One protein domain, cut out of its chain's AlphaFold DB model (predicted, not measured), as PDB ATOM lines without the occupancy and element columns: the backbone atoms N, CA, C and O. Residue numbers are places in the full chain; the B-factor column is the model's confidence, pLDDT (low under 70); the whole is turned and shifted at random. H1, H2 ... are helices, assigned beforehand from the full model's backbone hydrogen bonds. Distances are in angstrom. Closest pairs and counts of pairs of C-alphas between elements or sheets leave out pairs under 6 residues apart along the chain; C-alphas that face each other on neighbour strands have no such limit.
ATOM      1  N   PRO A  46     -50.000  36.221  14.048       91.50
ATOM      2  CA  PRO A  46     -48.895  36.018  14.997       91.50
ATOM      3  C   PRO A  46     -49.165  36.547  16.414       91.50
ATOM      4  O   PRO A  46     -48.804  35.914  17.403       91.50
ATOM      5  N   ASN A  47     -49.852  37.689  16.540       93.25
ATOM      6  CA  ASN A  47     -50.189  38.268  17.848       93.25
ATOM      7  C   ASN A  47     -51.220  37.447  18.649       93.25
ATOM      8  O   ASN A  47     -51.379  37.700  19.837       93.25
ATOM      9  N   GLN A  48     -51.890  36.461  18.042       92.38
ATOM     10  CA  GLN A  48     -52.810  35.544  18.730       92.38
ATOM     11  C   GLN A  48     -52.085  34.389  19.443       92.38
ATOM     12  O   GLN A  48     -52.734  33.495  19.988       92.38
ATOM     13  N   LEU A  49     -50.749  34.364  19.432       91.19
ATOM     14  CA  LEU A  49     -49.975  33.397  20.214       91.19
ATOM     15  C   LEU A  49     -50.010  33.672  21.717       91.19
ATOM     16  O   LEU A  49     -49.801  32.759  22.512       91.19
ATOM     17  N   VAL A  50     -50.237  34.923  22.117       91.94
ATOM     18  CA  VAL A  50     -50.252  35.334  23.522       91.94
ATOM     19  C   VAL A  50     -51.452  36.231  23.790       91.94
ATOM     20  O   VAL A  50     -51.937  36.931  22.905       91.94
ATOM     21  N   ALA A  51     -51.925  36.237  25.034       90.06
ATOM     22  CA  ALA A  51     -52.992  37.144  25.443       90.06
ATOM     23  C   ALA A  51     -52.550  38.613  25.317       90.06
ATOM     24  O   ALA A  51     -51.397  38.947  25.593       90.06
ATOM     25  N   LYS A  52     -53.494  39.510  24.997       91.19
ATOM     26  CA  LYS A  52     -53.247  40.953  24.786       91.19
ATOM     27  C   LYS A  52     -52.453  41.610  25.925       91.19
ATOM     28  O   LYS A  52     -51.567  42.413  25.661       91.19
ATOM     29  N   ARG A  53     -52.715  41.220  27.180       89.75
ATOM     30  CA  ARG A  53     -52.003  41.716  28.377       89.75
ATOM     31  C   ARG A  53     -50.495  41.433  28.378       89.75
ATOM     32  O   ARG A  53     -49.728  42.207  28.940       89.75
ATOM     33  N   PHE A  54     -50.081  40.341  27.739       89.50
ATOM     34  CA  PHE A  54     -48.687  39.902  27.661       89.50
ATOM     35  C   PHE A  54     -48.056  40.220  26.305       89.50
ATOM     36  O   PHE A  54     -46.876  39.950  26.102       89.50
ATOM     37  N   LEU A  55     -48.820  40.789  25.367       90.88
ATOM     38  CA  LEU A  55     -48.310  41.132  24.051       90.88
ATOM     39  C   LEU A  55     -47.257  42.248  24.183       90.88
ATOM     40  O   LEU A  55     -47.526  43.288  24.797       90.88
ATOM     41  N   PRO A  56     -46.053  42.074  23.611       89.19
ATOM     42  CA  PRO A  56     -45.061  43.140  23.568       89.19
ATOM     43  C   PRO A  56     -45.587  44.386  22.830       89.19
ATOM     44  O   PRO A  56     -46.404  44.234  21.925       89.19
ATOM     45  N   PRO A  57     -45.071  45.603  23.100       88.00
ATOM     46  CA  PRO A  57     -45.585  46.839  22.489       88.00
ATOM     47  C   PRO A  57     -45.601  46.829  20.951       88.00
ATOM     48  O   PRO A  57     -46.569  47.249  20.335       88.00
ATOM     49  N   ARG A  58     -44.550  46.281  20.326       87.88
ATOM     50  CA  ARG A  58     -44.453  46.107  18.860       87.88
ATOM     51  C   ARG A  58     -45.050  44.786  18.341       87.88
ATOM     52  O   ARG A  58     -44.864  44.450  17.177       87.88
ATOM     53  N   GLY A  59     -45.680  43.991  19.208       90.31
ATOM     54  CA  GLY A  59     -46.180  42.652  18.893       90.31
ATOM     55  C   GLY A  59     -45.106  41.691  18.371       90.31
ATOM     56  O   GLY A  59     -43.907  41.845  18.657       90.31
ATOM     57  N   PHE A  60     -45.565  40.699  17.606       90.25
ATOM     58  CA  PHE A  60     -44.753  39.700  16.906       90.25
ATOM     59  C   PHE A  60     -44.721  39.898  15.385       90.25
ATOM     60  O   PHE A  60     -44.052  39.132  14.697       90.25
ATOM     61  N   CYS A  61     -45.379  40.934  14.855       91.75
ATOM     62  CA  CYS A  61     -45.456  41.224  13.416       91.75
ATOM     63  C   CYS A  61     -44.189  41.897  12.861       91.75
ATOM     64  O   CYS A  61     -44.249  42.852  12.096       91.75
ATOM     65  N   GLN A  62     -43.022  41.424  13.290       90.38
ATOM     66  CA  GLN A  62     -41.725  41.856  12.778       90.38
ATOM     67  C   GLN A  62     -41.217  40.805  11.792       90.38
ATOM     68  O   GLN A  62     -41.333  39.614  12.069       90.38
ATOM     69  N   LYS A  63     -40.608  41.219  10.676       90.38
ATOM     70  CA  LYS A  63     -40.168  40.312   9.596       90.38
ATOM     71  C   LYS A  63     -39.427  39.067  10.109       90.38
ATOM     72  O   LYS A  63     -39.846  37.948   9.845       90.38
ATOM     73  N   GLU A  64     -38.361  39.246  10.889       88.25
ATOM     74  CA  GLU A  64     -37.553  38.121  11.395       88.25
ATOM     75  C   GLU A  64     -38.317  37.235  12.390       88.25
ATOM     76  O   GLU A  64     -38.164  36.014  12.397       88.25
ATOM     77  N   ALA A  65     -39.169  37.851  13.208       87.94
ATOM     78  CA  ALA A  65     -40.008  37.174  14.186       87.94
ATOM     79  C   ALA A  65     -41.037  36.264  13.514       87.94
ATOM     80  O   ALA A  65     -41.126  35.074  13.819       87.94
ATOM     81  N   MET A  66     -41.776  36.836  12.564       92.12
ATOM     82  CA  MET A  66     -42.774  36.135  11.770       92.12
ATOM     83  C   MET A  66     -42.124  35.035  10.946       92.12
ATOM     84  O   MET A  66     -42.647  33.932  10.919       92.12
ATOM     85  N   TYR A  67     -40.973  35.297  10.322       92.50
ATOM     86  CA  TYR A  67     -40.275  34.292   9.528       92.50
ATOM     87  C   TYR A  67     -39.861  33.082  10.374       92.50
ATOM     88  O   TYR A  67     -40.208  31.951  10.040       92.50
ATOM     89  N   ARG A  68     -39.188  33.305  11.511       89.69
ATOM     90  CA  ARG A  68     -38.792  32.212  12.416       89.69
ATOM     91  C   ARG A  68     -39.996  31.420  12.908       89.69
ATOM     92  O   ARG A  68     -39.942  30.196  12.987       89.69
ATOM     93  N   LEU A  69     -41.076  32.116  13.247       91.31
ATOM     94  CA  LEU A  69     -42.309  31.482  13.683       91.31
ATOM     95  C   LEU A  69     -42.971  30.680  12.549       91.31
ATOM     96  O   LEU A  69     -43.396  29.554  12.784       91.31
ATOM     97  N   ALA A  70     -42.995  31.214  11.327       92.94
ATOM     98  CA  ALA A  70     -43.523  30.544  10.141       92.94
ATOM     99  C   ALA A  70     -42.759  29.250   9.833       92.94
ATOM    100  O   ALA A  70     -43.380  28.232   9.540       92.94
ATOM    101  N   CYS A  71     -41.427  29.252   9.958       91.31
ATOM    102  CA  CYS A  71     -40.624  28.035   9.816       91.31
ATOM    103  C   CYS A  71     -41.037  26.965  10.840       91.31
ATOM    104  O   CYS A  71     -41.322  25.835  10.456       91.31
ATOM    105  N   LYS A  72     -41.168  27.340  12.121       91.19
ATOM    106  CA  LYS A  72     -41.599  26.418  13.190       91.19
ATOM    107  C   LYS A  72     -43.004  25.866  12.943       91.19
ATOM    108  O   LYS A  72     -43.217  24.666  13.068       91.19
ATOM    109  N   ILE A  73     -43.953  26.726  12.580       93.62
ATOM    110  CA  ILE A  73     -45.329  26.308  12.276       93.62
ATOM    111  C   ILE A  73     -45.343  25.368  11.078       93.62
ATOM    112  O   ILE A  73     -46.016  24.350  11.131       93.62
ATOM    113  N   SER A  74     -44.577  25.663  10.029       93.25
ATOM    114  CA  SER A  74     -44.507  24.806   8.846       93.25
ATOM    115  C   SER A  74     -43.945  23.418   9.160       93.25
ATOM    116  O   SER A  74     -44.390  22.432   8.570       93.25
ATOM    117  N   ASP A  75     -42.986  23.317  10.083       92.25
ATOM    118  CA  ASP A  75     -42.478  22.031  10.571       92.25
ATOM    119  C   ASP A  75     -43.523  21.277  11.396       92.25
ATOM    120  O   ASP A  75     -43.702  20.076  11.200       92.25
ATOM    121  N   LEU A  76     -44.264  21.962  12.265       94.25
ATOM    122  CA  LEU A  76     -45.333  21.343  13.051       94.25
ATOM    123  C   LEU A  76     -46.548  20.946  12.201       94.25
ATOM    124  O   LEU A  76     -47.119  19.886  12.429       94.25
ATOM    125  N   GLN A  77     -46.911  21.739  11.191       94.50
ATOM    126  CA  GLN A  77     -47.946  21.399  10.207       94.50
ATOM    127  C   GLN A  77     -47.613  20.096   9.486       94.50
ATOM    128  O   GLN A  77     -48.507  19.310   9.201       94.50
ATOM    129  N   HIS A  78     -46.330  19.827   9.234       93.69
ATOM    130  CA  HIS A  78     -45.919  18.538   8.688       93.69
ATOM    131  C   HIS A  78     -46.307  17.372   9.583       93.69
ATOM    132  O   HIS A  78     -46.903  16.410   9.116       93.69
ATOM    133  N   LEU A  79     -45.936  17.475  10.862       93.94
ATOM    134  CA  LEU A  79     -46.164  16.427  11.845       93.94
ATOM    135  C   LEU A  79     -47.657  16.239  12.079       93.94
ATOM    136  O   LEU A  79     -48.109  15.112  12.226       93.94
ATOM    137  N   TYR A  80     -48.417  17.332  12.058       95.31
ATOM    138  CA  TYR A  80     -49.871  17.295  12.138       95.31
ATOM    139  C   TYR A  80     -50.480  16.558  10.941       95.31
ATOM    140  O   TYR A  80     -51.283  15.651  11.122       95.31
ATOM    141  N   ASN A  81     -50.032  16.868   9.720       94.00
ATOM    142  CA  ASN A  81     -50.545  16.235   8.503       94.00
ATOM    143  C   ASN A  81     -50.188  14.742   8.398       94.00
ATOM    144  O   ASN A  81     -50.938  13.985   7.793       94.00
ATOM    145  N   ILE A  82     -49.052  14.320   8.963       93.19
ATOM    146  CA  ILE A  82     -48.649  12.903   9.030       93.19
ATOM    147  C   ILE A  82     -49.348  12.168  10.190       93.19
ATOM    148  O   ILE A  82     -49.397  10.942  10.200       93.19
ATOM    149  N   GLY A  83     -49.916  12.899  11.153       91.75
ATOM    150  CA  GLY A  83     -50.579  12.337  12.333       91.75
ATOM    151  C   GLY A  83     -49.662  12.108  13.541       91.75
ATOM    152  O   GLY A  83     -50.109  11.556  14.540       91.75
ATOM    153  N   ASP A  84     -48.401  12.555  13.504       91.06
ATOM    154  CA  ASP A  84     -47.490  12.471  14.661       91.06
ATOM    155  C   ASP A  84     -47.737  13.565  15.705       91.06
ATOM    156  O   ASP A  84     -47.354  13.434  16.868       91.06
ATOM    157  N   LEU A  85     -48.328  14.686  15.283       93.50
ATOM    158  CA  LEU A  85     -48.754  15.750  16.178       93.50
ATOM    159  C   LEU A  85     -50.278  15.725  16.263       93.50
ATOM    160  O   LEU A  85     -50.959  16.101  15.320       93.50
ATOM    161  N   ALA A  86     -50.810  15.318  17.414       91.38
ATOM    162  CA  ALA A  86     -52.257  15.232  17.629       91.38
ATOM    163  C   ALA A  86     -52.949  16.603  17.784       91.38
ATOM    164  O   ALA A  86     -54.166  16.707  17.672       91.38
ATOM    165  N   MET A  87     -52.188  17.654  18.096       94.00
ATOM    166  CA  MET A  87     -52.703  18.994  18.388       94.00
ATOM    167  C   MET A  87     -52.456  19.940  17.214       94.00
ATOM    168  O   MET A  87     -51.427  19.831  16.548       94.00
ATOM    169  N   ASP A  88     -53.349  20.913  17.006       94.31
ATOM    170  CA  ASP A  88     -53.125  21.972  16.019       94.31
ATOM    171  C   ASP A  88     -51.753  22.651  16.249       94.31
ATOM    172  O   ASP A  88     -51.389  22.947  17.395       94.31
ATOM    173  N   PRO A  89     -50.970  22.917  15.186       94.31
ATOM    174  CA  PRO A  89     -49.641  23.518  15.294       94.31
ATOM    175  C   PRO A  89     -49.583  24.818  16.106       94.31
ATOM    176  O   PRO A  89     -48.617  25.041  16.843       94.31
ATOM    177  N   PHE A  90     -50.590  25.688  15.991       93.56
ATOM    178  CA  PHE A  90     -50.633  26.934  16.752       93.56
ATOM    179  C   PHE A  90     -50.940  26.679  18.219       93.56
ATOM    180  O   PHE A  90     -50.304  27.286  19.083       93.56
ATOM    181  N   ASP A  91     -51.872  25.776  18.512       94.12
ATOM    182  CA  ASP A  91     -52.207  25.410  19.888       94.12
ATOM    183  C   ASP A  91     -51.045  24.714  20.588       94.12
ATOM    184  O   ASP A  91     -50.742  25.033  21.740       94.12
ATOM    185  N   PHE A  92     -50.309  23.866  19.870       94.81
ATOM    186  CA  PHE A  92     -49.085  23.268  20.383       94.81
ATOM    187  C   PHE A  92     -48.060  24.341  20.772       94.81
ATOM    188  O   PHE A  92     -47.534  24.322  21.886       94.81
ATOM    189  N   ILE A  93     -47.819  25.332  19.903       94.19
ATOM    190  CA  ILE A  93     -46.916  26.450  20.215       94.19
ATOM    191  C   ILE A  93     -47.426  27.250  21.418       94.19
ATOM    192  O   ILE A  93     -46.642  27.528  22.329       94.19
ATOM    193  N   ARG A  94     -48.717  27.608  21.459       94.31
ATOM    194  CA  ARG A  94     -49.324  28.327  22.596       94.31
ATOM    195  C   ARG A  94     -49.106  27.566  23.900       94.31
ATOM    196  O   ARG A  94     -48.669  28.153  24.889       94.31
ATOM    197  N   TRP A  95     -49.344  26.258  23.890       94.62
ATOM    198  CA  TRP A  95     -49.143  25.394  25.046       94.62
ATOM    199  C   TRP A  95     -47.682  25.377  25.507       94.62
ATOM    200  O   TRP A  95     -47.416  25.572  26.698       94.62
ATOM    201  N   ARG A  96     -46.725  25.223  24.580       94.38
ATOM    202  CA  ARG A  96     -45.290  25.265  24.914       94.38
ATOM    203  C   ARG A  96     -44.866  26.626  25.462       94.38
ATOM    204  O   ARG A  96     -44.132  26.667  26.445       94.38
ATOM    205  N   ILE A  97     -45.367  27.730  24.904       93.00
ATOM    206  CA  ILE A  97     -45.111  29.078  25.434       93.00
ATOM    207  C   ILE A  97     -45.612  29.187  26.875       93.00
ATOM    208  O   ILE A  97     -44.853  29.617  27.737       93.00
ATOM    209  N   ILE A  98     -46.850  28.772  27.159       92.38
ATOM    210  CA  ILE A  98     -47.425  28.837  28.513       92.38
ATOM    211  C   ILE A  98     -46.589  28.017  29.497       92.38
ATOM    212  O   ILE A  98     -46.232  28.517  30.563       92.38
ATOM    213  N   LYS A  99     -46.233  26.779  29.132       92.62
ATOM    214  CA  LYS A  99     -45.387  25.914  29.967       92.62
ATOM    215  C   LYS A  99     -44.029  26.548  30.236       92.62
ATOM    216  O   LYS A  99     -43.579  26.563  31.381       92.62
ATOM    217  N   LYS A 100     -43.398  27.104  29.203       91.75
ATOM    218  CA  LYS A 100     -42.066  27.681  29.335       91.75
ATOM    219  C   LYS A 100     -42.075  28.974  30.137       91.75
ATOM    220  O   LYS A 100     -41.249  29.138  31.024       91.75
ATOM    221  N   VAL A 101     -43.028  29.859  29.880       91.44
ATOM    222  CA  VAL A 101     -43.215  31.080  30.667       91.44
ATOM    223  C   VAL A 101     -43.470  30.742  32.131       91.44
ATOM    224  O   VAL A 101     -42.801  31.303  32.987       91.44
ATOM    225  N   GLY A 102     -44.353  29.779  32.416       90.12
ATOM    226  CA  GLY A 102     -44.616  29.336  33.785       90.12
ATOM    227  C   GLY A 102     -43.367  28.830  34.511       90.12
ATOM    228  O   GLY A 102     -43.241  29.060  35.701       90.12
ATOM    229  N   SER A 103     -42.416  28.212  33.799       89.56
ATOM    230  CA  SER A 103     -41.140  27.775  34.396       89.56
ATOM    231  C   SER A 103     -40.144  28.906  34.685       89.56
ATOM    232  O   SER A 103     -39.170  28.682  35.392       89.56
ATOM    233  N   LEU A 104     -40.347  30.089  34.098       88.38
ATOM    234  CA  LEU A 104     -39.451  31.243  34.233       88.38
ATOM    235  C   LEU A 104     -39.956  32.293  35.217       88.38
ATOM    236  O   LEU A 104     -39.188  33.161  35.622       88.38
ATOM    237  N   LEU A 105     -41.243  32.256  35.551       89.12
ATOM    238  CA  LEU A 105     -41.831  33.170  36.515       89.12
ATOM    239  C   LEU A 105     -41.548  32.655  37.926       89.12
ATOM    240  O   LEU A 105     -41.821  31.494  38.224       89.12
ATOM    241  N   ALA A 106     -41.027  33.531  38.787       85.62
ATOM    242  CA  ALA A 106     -40.891  33.239  40.209       85.62
ATOM    243  C   ALA A 106     -42.275  33.177  40.869       85.62
ATOM    244  O   ALA A 106     -42.561  32.236  41.604       85.62
ATOM    245  N   ASN A 107     -43.160  34.127  40.529       85.38
ATOM    246  CA  ASN A 107     -44.543  34.144  40.994       85.38
ATOM    247  C   ASN A 107     -45.543  34.024  39.830       85.38
ATOM    248  O   ASN A 107     -45.362  34.653  38.787       85.38
ATOM    249  N   PRO A 108     -46.673  33.308  40.001       80.75
ATOM    250  CA  PRO A 108     -47.696  33.159  38.956       80.75
ATOM    251  C   PRO A 108     -48.333  34.471  38.469       80.75
ATOM    252  O   PRO A 108     -48.923  34.508  37.388       80.75
ATOM    253  N   TRP A 109     -48.246  35.530  39.277       83.06
ATOM    254  CA  TRP A 109     -48.842  36.842  39.010       83.06
ATOM    255  C   TRP A 109     -47.900  37.799  38.277       83.06
ATOM    256  O   TRP A 109     -48.340  38.851  37.808       83.06
ATOM    257  N   ASP A 110     -46.626  37.427  38.146       86.75
ATOM    258  CA  ASP A 110     -45.623  38.243  37.481       86.75
ATOM    259  C   ASP A 110     -45.927  38.372  35.983       86.75
ATOM    260  O   ASP A 110     -46.465  37.472  35.327       86.75
ATOM    261  N   ASN A 111     -45.573  39.524  35.412       87.62
ATOM    262  CA  ASN A 111     -45.849  39.803  34.010       87.62
ATOM    263  C   ASN A 111     -44.675  39.363  33.112       87.62
ATOM    264  O   ASN A 111     -43.614  39.987  33.144       87.62
ATOM    265  N   PRO A 112     -44.860  38.374  32.214       89.44
ATOM    266  CA  PRO A 112     -43.796  37.886  31.340       89.44
ATOM    267  C   PRO A 112     -43.462  38.817  30.164       89.44
ATOM    268  O   PRO A 112     -42.633  38.470  29.324       89.44
ATOM    269  N   LYS A 113     -44.108  39.985  30.036       89.56
ATOM    270  CA  LYS A 113     -44.008  40.873  28.861       89.56
ATOM    271  C   LYS A 113     -42.571  41.269  28.491       89.56
ATOM    272  O   LYS A 113     -42.303  41.479  27.307       89.56
ATOM    273  N   SER A 114     -41.656  41.343  29.459       86.94
ATOM    274  CA  SER A 114     -40.241  41.671  29.226       86.94
ATOM    275  C   SER A 114     -39.497  40.584  28.439       86.94
ATOM    276  O   SER A 114     -38.704  40.905  27.554       86.94
ATOM    277  N   PHE A 115     -39.790  39.304  28.691       88.38
ATOM    278  CA  PHE A 115     -39.043  38.174  28.127       88.38
ATOM    279  C   PHE A 115     -39.869  37.251  27.217       88.38
ATOM    280  O   PHE A 115     -39.301  36.398  26.533       88.38
ATOM    281  N   ILE A 116     -41.191  37.433  27.130       90.69
ATOM    282  CA  ILE A 116     -42.093  36.606  26.309       90.69
ATOM    283  C   ILE A 116     -41.662  36.545  24.843       90.69
ATOM    284  O   ILE A 116     -41.713  35.493  24.209       90.69
ATOM    285  N   ARG A 117     -41.167  37.664  24.304       89.44
ATOM    286  CA  ARG A 117     -40.639  37.726  22.941       89.44
ATOM    287  C   ARG A 117     -39.454  36.784  22.766       89.44
ATOM    288  O   ARG A 117     -39.405  36.032  21.798       89.44
ATOM    289  N   THR A 118     -38.539  36.797  23.726       88.88
ATOM    290  CA  THR A 118     -37.368  35.923  23.740       88.88
ATOM    291  C   THR A 118     -37.778  34.458  23.841       88.88
ATOM    292  O   THR A 118     -37.224  33.644  23.107       88.88
ATOM    293  N   VAL A 119     -38.788  34.128  24.656       89.88
ATOM    294  CA  VAL A 119     -39.343  32.764  24.746       89.88
ATOM    295  C   VAL A 119     -39.866  32.302  23.389       89.88
ATOM    296  O   VAL A 119     -39.432  31.269  22.892       89.88
ATOM    297  N   VAL A 120     -40.738  33.081  22.741       89.62
ATOM    298  CA  VAL A 120     -41.307  32.717  21.429       89.62
ATOM    299  C   VAL A 120     -40.202  32.516  20.382       89.62
ATOM    300  O   VAL A 120     -40.233  31.563  19.594       89.62
ATOM    301  N   TYR A 121     -39.187  33.383  20.384       85.50
ATOM    302  CA  TYR A 121     -38.094  33.313  19.416       85.50
ATOM    303  C   TYR A 121     -37.161  32.135  19.664       85.50
ATOM    304  O   TYR A 121     -36.853  31.426  18.709       85.50
ATOM    305  N   LYS A 122     -36.786  31.874  20.918       87.12
ATOM    306  CA  LYS A 122     -35.804  30.843  21.279       87.12
ATOM    307  C   LYS A 122     -36.413  29.482  21.609       87.12
ATOM    308  O   LYS A 122     -35.665  28.549  21.876       87.12
ATOM    309  N   LEU A 123     -37.740  29.335  21.532       86.12
ATOM    310  CA  LEU A 123     -38.458  28.120  21.941       86.12
ATOM    311  C   LEU A 123     -37.880  26.817  21.360       86.12
ATOM    312  O   LEU A 123     -37.892  25.802  22.039       86.12
ATOM    313  N   ALA A 124     -37.370  26.852  20.124       82.88
ATOM    314  CA  ALA A 124     -36.871  25.684  19.388       82.88
ATOM    315  C   ALA A 124     -35.395  25.812  18.959       82.88
ATOM    316  O   ALA A 124     -34.948  25.061  18.087       82.88
ATOM    317  N   ASP A 125     -34.667  26.793  19.498       79.50
ATOM    318  CA  ASP A 125     -33.263  27.023  19.150       79.50
ATOM    319  C   ASP A 125     -32.364  26.023  19.902       79.50
ATOM    320  O   ASP A 125     -32.694  25.607  21.013       79.50
ATOM    321  N   ASP A 126     -31.218  25.661  19.317       66.38
ATOM    322  CA  ASP A 126     -30.151  24.946  20.031       66.38
ATOM    323  C   ASP A 126     -29.361  25.924  20.901       66.38
ATOM    324  O   ASP A 126     -29.021  27.030  20.477       66.38
ATOM    325  N   SER A 127     -29.067  25.553  22.147       55.56
ATOM    326  CA  SER A 127     -28.151  26.321  22.996       55.56
ATOM    327  C   SER A 127     -26.770  25.710  22.916       55.56
ATOM    328  O   SER A 127     -26.414  24.818  23.684       55.56
ATOM    329  N   GLU A 128     -25.944  26.260  22.041       52.53
ATOM    330  CA  GLU A 128     -24.502  26.070  22.190       52.53
ATOM    331  C   GLU A 128     -23.950  26.952  23.327       52.53
ATOM    332  O   GLU A 128     -22.944  26.618  23.938       52.53
ATOM    333  N   HIS A 129     -24.664  28.025  23.699       52.25
ATOM    334  CA  HIS A 129     -24.241  28.986  24.722       52.25
ATOM    335  C   HIS A 129     -25.060  28.867  26.018       52.25
ATOM    336  O   HIS A 129     -26.293  28.908  26.011       52.25
ATOM    337  N   THR A 130     -24.368  28.764  27.155       52.50
ATOM    338  CA  THR A 130     -24.930  28.454  28.483       52.50
ATOM    339  C   THR A 130     -26.010  29.443  28.945       52.50
ATOM    340  O   THR A 130     -26.986  29.027  29.562       52.50
ATOM    341  N   GLY A 131     -25.913  30.725  28.571       56.69
ATOM    342  CA  GLY A 131     -26.879  31.764  28.962       56.69
ATOM    343  C   GLY A 131     -28.208  31.774  28.189       56.69
ATOM    344  O   GLY A 131     -29.155  32.437  28.604       56.69
ATOM    345  N   THR A 132     -28.326  31.059  27.059       57.50
ATOM    346  CA  THR A 132     -29.561  31.046  26.239       57.50
ATOM    347  C   THR A 132     -30.443  29.819  26.467       57.50
ATOM    348  O   THR A 132     -31.603  29.831  26.041       57.50
ATOM    349  N   LYS A 133     -29.940  28.817  27.206       63.75
ATOM    350  CA  LYS A 133     -30.657  27.599  27.637       63.75
ATOM    351  C   LYS A 133     -31.971  27.902  28.343       63.75
ATOM    352  O   LYS A 133     -32.960  27.195  28.164       63.75
ATOM    353  N   THR A 134     -31.998  28.996  29.095       74.38
ATOM    354  CA  THR A 134     -33.122  29.394  29.941       74.38
ATOM    355  C   THR A 134     -34.434  29.501  29.170       74.38
ATOM    356  O   THR A 134     -35.464  29.092  29.684       74.38
ATOM    357  N   TYR A 135     -34.419  29.948  27.911       77.00
ATOM    358  CA  TYR A 135     -35.636  30.190  27.118       77.00
ATOM    359  C   TYR A 135     -36.035  29.033  26.196       77.00
ATOM    360  O   TYR A 135     -37.054  29.120  25.513       77.00
ATOM    361  N   GLN A 136     -35.253  27.957  26.179       82.31
ATOM    362  CA  GLN A 136     -35.453  26.841  25.262       82.31
ATOM    363  C   GLN A 136     -36.427  25.817  25.808       82.31
ATOM    364  O   GLN A 136     -36.527  25.596  27.018       82.31
ATOM    365  N   ASP A 137     -37.124  25.171  24.887       89.25
ATOM    366  CA  ASP A 137     -38.071  24.122  25.186       89.25
ATOM    367  C   ASP A 137     -37.635  22.832  24.483       89.25
ATOM    368  O   ASP A 137     -37.615  22.748  23.255       89.25
ATOM    369  N   SER A 138     -37.243  21.827  25.270       87.19
ATOM    370  CA  SER A 138     -36.708  20.562  24.751       87.19
ATOM    371  C   SER A 138     -37.725  19.807  23.896       87.19
ATOM    372  O   SER A 138     -37.355  19.224  22.881       87.19
ATOM    373  N   VAL A 139     -39.007  19.867  24.261       90.31
ATOM    374  CA  VAL A 139     -40.095  19.207  23.526       90.31
ATOM    375  C   VAL A 139     -40.334  19.903  22.190       90.31
ATOM    376  O   VAL A 139     -40.440  19.239  21.162       90.31
ATOM    377  N   MET A 140     -40.358  21.237  22.172       91.56
ATOM    378  CA  MET A 140     -40.455  22.008  20.934       91.56
ATOM    379  C   MET A 140     -39.243  21.758  20.031       91.56
ATOM    380  O   MET A 140     -39.402  21.563  18.826       91.56
ATOM    381  N   ARG A 141     -38.031  21.739  20.603       89.38
ATOM    382  CA  ARG A 141     -36.806  21.437  19.856       89.38
ATOM    383  C   ARG A 141     -36.872  20.047  19.237       89.38
ATOM    384  O   ARG A 141     -36.570  19.890  18.056       89.38
ATOM    385  N   TYR A 142     -37.301  19.063  20.020       88.81
ATOM    386  CA  TYR A 142     -37.466  17.698  19.556       88.81
ATOM    387  C   TYR A 142     -38.487  17.599  18.416       88.81
ATOM    388  O   TYR A 142     -38.166  17.026  17.381       88.81
ATOM    389  N   ALA A 143     -39.658  18.228  18.546       91.81
ATOM    390  CA  ALA A 143     -40.675  18.239  17.493       91.81
ATOM    391  C   ALA A 143     -40.136  18.823  16.174       91.81
ATOM    392  O   ALA A 143     -40.311  18.241  15.106       91.81
ATOM    393  N   VAL A 144     -39.405  19.939  16.236       90.50
ATOM    394  CA  VAL A 144     -38.781  20.534  15.043       90.50
ATOM    395  C   VAL A 144     -37.741  19.591  14.422       90.50
ATOM    396  O   VAL A 144     -37.727  19.405  13.206       90.50
ATOM    397  N   LEU A 145     -36.903  18.943  15.238       88.94
ATOM    398  CA  LEU A 145     -35.920  17.968  14.755       88.94
ATOM    399  C   LEU A 145     -36.569  16.719  14.150       88.94
ATOM    400  O   LEU A 145     -36.080  16.222  13.136       88.94
ATOM    401  N   LEU A 146     -37.660  16.232  14.740       90.38
ATOM    402  CA  LEU A 146     -38.430  15.101  14.234       90.38
ATOM    403  C   LEU A 146     -39.031  15.427  12.862       90.38
ATOM    404  O   LEU A 146     -38.871  14.652  11.922       90.38
ATOM    405  N   SER A 147     -39.639  16.608  12.714       91.62
ATOM    406  CA  SER A 147     -40.152  17.081  11.422       91.62
ATOM    407  C   SER A 147     -39.041  17.177  10.375       91.62
ATOM    408  O   SER A 147     -39.166  16.655   9.267       91.62
ATOM    409  N   ALA A 148     -37.899  17.761  10.750       88.38
ATOM    410  CA  ALA A 148     -36.738  17.848   9.874       88.38
ATOM    411  C   ALA A 148     -36.195  16.467   9.475       88.38
ATOM    412  O   ALA A 148     -35.679  16.323   8.366       88.38
ATOM    413  N   ALA A 149     -36.300  15.462  10.352       88.06
ATOM    414  CA  ALA A 149     -35.879  14.093  10.064       88.06
ATOM    415  C   ALA A 149     -36.775  13.461   9.014       88.06
ATOM    416  O   ALA A 149     -36.274  12.981   8.001       88.06
ATOM    417  N   LYS A 150     -38.091  13.563   9.205       89.44
ATOM    418  CA  LYS A 150     -39.076  13.045   8.252       89.44
ATOM    419  C   LYS A 150     -38.988  13.734   6.885       89.44
ATOM    420  O   LYS A 150     -39.200  13.093   5.864       89.44
ATOM    421  N   ARG A 151     -38.587  15.010   6.849       87.19
ATOM    422  CA  ARG A 151     -38.379  15.786   5.611       87.19
ATOM    423  C   ARG A 151     -36.994  15.639   4.977       87.19
ATOM    424  O   ARG A 151     -36.726  16.295   3.978       87.19
ATOM    425  N   ASN A 152     -36.080  14.860   5.563       84.25
ATOM    426  CA  ASN A 152     -34.669  14.810   5.148       84.25
ATOM    427  C   ASN A 152     -33.982  16.198   5.111       84.25
ATOM    428  O   ASN A 152     -33.048  16.446   4.350       84.25
ATOM    429  N   HIS A 153     -34.421  17.118   5.973       84.56
ATOM    430  CA  HIS A 153     -33.904  18.486   6.101       84.56
ATOM    431  C   HIS A 153     -33.136  18.713   7.402       84.56
ATOM    432  O   HIS A 153     -32.906  19.851   7.814       84.56
ATOM    433  N   LEU A 154     -32.684  17.630   8.044       80.12
ATOM    434  CA  LEU A 154     -31.863  17.696   9.249       80.12
ATOM    435  C   LEU A 154     -30.679  18.671   9.064       80.12
ATOM    436  O   LEU A 154     -30.377  19.447   9.967       80.12
ATOM    437  N   GLY A 155     -30.039  18.699   7.890       74.50
ATOM    438  CA  GLY A 155     -28.882  19.564   7.612       74.50
ATOM    439  C   GLY A 155     -29.065  21.051   7.960       74.50
ATOM    440  O   GLY A 155     -28.089  21.707   8.306       74.50
ATOM    441  N   ASN A 156     -30.302  21.560   7.972       75.31
ATOM    442  CA  ASN A 156     -30.611  22.965   8.266       75.31
ATOM    443  C   ASN A 156     -30.473  23.343   9.751       75.31
ATOM    444  O   ASN A 156     -30.432  24.522  10.090       75.31
ATOM    445  N   TYR A 157     -30.415  22.354  10.643       71.81
ATOM    446  CA  TYR A 157     -30.488  22.536  12.093       71.81
ATOM    447  C   TYR A 157     -29.139  22.332  12.807       71.81
ATOM    448  O   TYR A 157     -29.118  21.860  13.938       71.81
ATOM    449  N   GLY A 158     -28.024  22.686  12.157       65.81
ATOM    450  CA  GLY A 158     -26.685  22.695  12.764       65.81
ATOM    451  C   GLY A 158     -25.898  21.383  12.634       65.81
ATOM    452  O   GLY A 158     -26.374  20.390  12.063       65.81
ATOM    453  N   HIS A 159     -24.653  21.397  13.127       52.25
ATOM    454  CA  HIS A 159     -23.673  20.327  12.917       52.25
ATOM    455  C   HIS A 159     -24.112  18.975  13.506       52.25
ATOM    456  O   HIS A 159     -24.875  18.874  14.465       52.25
ATOM    457  N   LYS A 160     -23.633  17.892  12.885       51.53
ATOM    458  CA  LYS A 160     -23.931  16.483  13.197       51.53
ATOM    459  C   LYS A 160     -23.282  16.041  14.525       51.53
ATOM    460  O   LYS A 160     -22.485  15.110  14.545       51.53
ATOM    461  N   GLY A 161     -23.584  16.711  15.635       50.00
ATOM    462  CA  GLY A 161     -23.071  16.333  16.951       50.00
ATOM    463  C   GLY A 161     -23.528  14.926  17.352       50.00
ATOM    464  O   GLY A 161     -24.673  14.542  17.103       50.00
ATOM    465  N   LYS A 162     -22.644  14.159  18.007       51.09
ATOM    466  CA  LYS A 162     -22.876  12.765  18.447       51.09
ATOM    467  C   LYS A 162     -24.163  12.582  19.281       51.09
ATOM    468  O   LYS A 162     -24.766  11.515  19.249       51.09
ATOM    469  N   ASN A 163     -24.640  13.636  19.951       52.88
ATOM    470  CA  ASN A 163     -25.860  13.617  20.773       52.88
ATOM    471  C   ASN A 163     -27.171  13.694  19.977       52.88
ATOM    472  O   ASN A 163     -28.236  13.407  20.511       52.88
ATOM    473  N   ARG A 164     -27.113  14.019  18.685       56.12
ATOM    474  CA  ARG A 164     -28.295  14.211  17.836       56.12
ATOM    475  C   ARG A 164     -29.072  12.924  17.564       56.12
ATOM    476  O   ARG A 164     -30.293  12.951  17.452       56.12
ATOM    477  N   LYS A 165     -28.362  11.792  17.490       54.72
ATOM    478  CA  LYS A 165     -28.979  10.464  17.369       54.72
ATOM    479  C   LYS A 165     -29.719  10.070  18.651       54.72
ATOM    480  O   LYS A 165     -30.760   9.440  18.554       54.72
ATOM    481  N   LYS A 166     -29.238  10.498  19.827       56.91
ATOM    482  CA  LYS A 166     -29.898  10.219  21.115       56.91
ATOM    483  C   LYS A 166     -31.233  10.956  21.242       56.91
ATOM    484  O   LYS A 166     -32.199  10.369  21.707       56.91
ATOM    485  N   THR A 167     -31.314  12.204  20.774       56.00
ATOM    486  CA  THR A 167     -32.567  12.979  20.821       56.00
ATOM    487  C   THR A 167     -33.646  12.395  19.903       56.00
ATOM    488  O   THR A 167     -34.809  12.397  20.273       56.00
ATOM    489  N   LEU A 168     -33.275  11.854  18.734       58.88
ATOM    490  CA  LEU A 168     -34.211  11.258  17.760       58.88
ATOM    491  C   LEU A 168     -34.638   9.815  18.069       58.88
ATOM    492  O   LEU A 168     -35.550   9.312  17.423       58.88
ATOM    493  N   GLN A 169     -34.017   9.155  19.049       55.47
ATOM    494  CA  GLN A 169     -34.410   7.810  19.490       55.47
ATOM    495  C   GLN A 169     -35.623   7.806  20.435       55.47
ATOM    496  O   GLN A 169     -36.159   6.743  20.730       55.47
ATOM    497  N   GLN A 170     -36.085   8.970  20.903       54.56
ATOM    498  CA  GLN A 170     -37.300   9.071  21.712       54.56
ATOM    499  C   GLN A 170     -38.539   9.106  20.812       54.56
ATOM    500  O   GLN A 170     -39.082  10.164  20.527       54.56
TER     501      GLN A 170
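Overview. This is residues 46 to 170 of the 242 residues of an uncharacterized protein of Trichoderma harzianum (UniProt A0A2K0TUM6). The longest helix, H2, runs along one side of a rounded body; H3 starts beside it and runs away from it, H6 runs back to it, and the shorter H4 packs on both H2 and H3. H5 packs on H4, and H8 packs on H6. The printed part has 125 residues with eight named helices, H1 to H8 in chain order, and no named strand: all helix. It is compact, with a radius of gyration of the C-alphas of 14.7 A and spans of 40 by 32 by 26 A.

Along the chain. H1 is residues 46 to 49, from C-alpha 46 at (-48.895, 36.018, 14.997). H2, residues 63 to 82, is 28.7 A long; H3, residues 89 to 104, 22.9 A. H4 is residues 116 to 122 and H5 130 to 135. H6, residues 138 to 150, is 18.3 A long. H7 is residues 154 to 157; H8, 164 to 168, ends at (-34.211, 11.258, 17.760).

Arrangement. H1 and H3 only just touch, with 3 pairs of C-alphas within 8 A, closest at Leu 49 and Arg 94, 5.6 A. H2 touches H3 at a steep tilt of 63 degrees, opposite ways, C-alphas 76 and 89 closest at 5.3 A. H2 touches H6 at 66 degrees, a steep tilt, the same way, C-alphas 75 and 147 closest at 5.5 A. Helix packing is mostly crossed. Every O i to N i+4 pair is within hydrogen-bond range in H2, H3, H4, H6 and H8; in H5 0 of 2 are, and 1 of 3 O i to N i+3 pairs.

Size, cuts and confidence. C-alphas 109 and 152 are farthest apart, 42.8 A. The printed part has no cut. The links H1 to H2 and H3 to H4 are long. pLDDT is under 70 at residues 126 to 133 and 158 to 170.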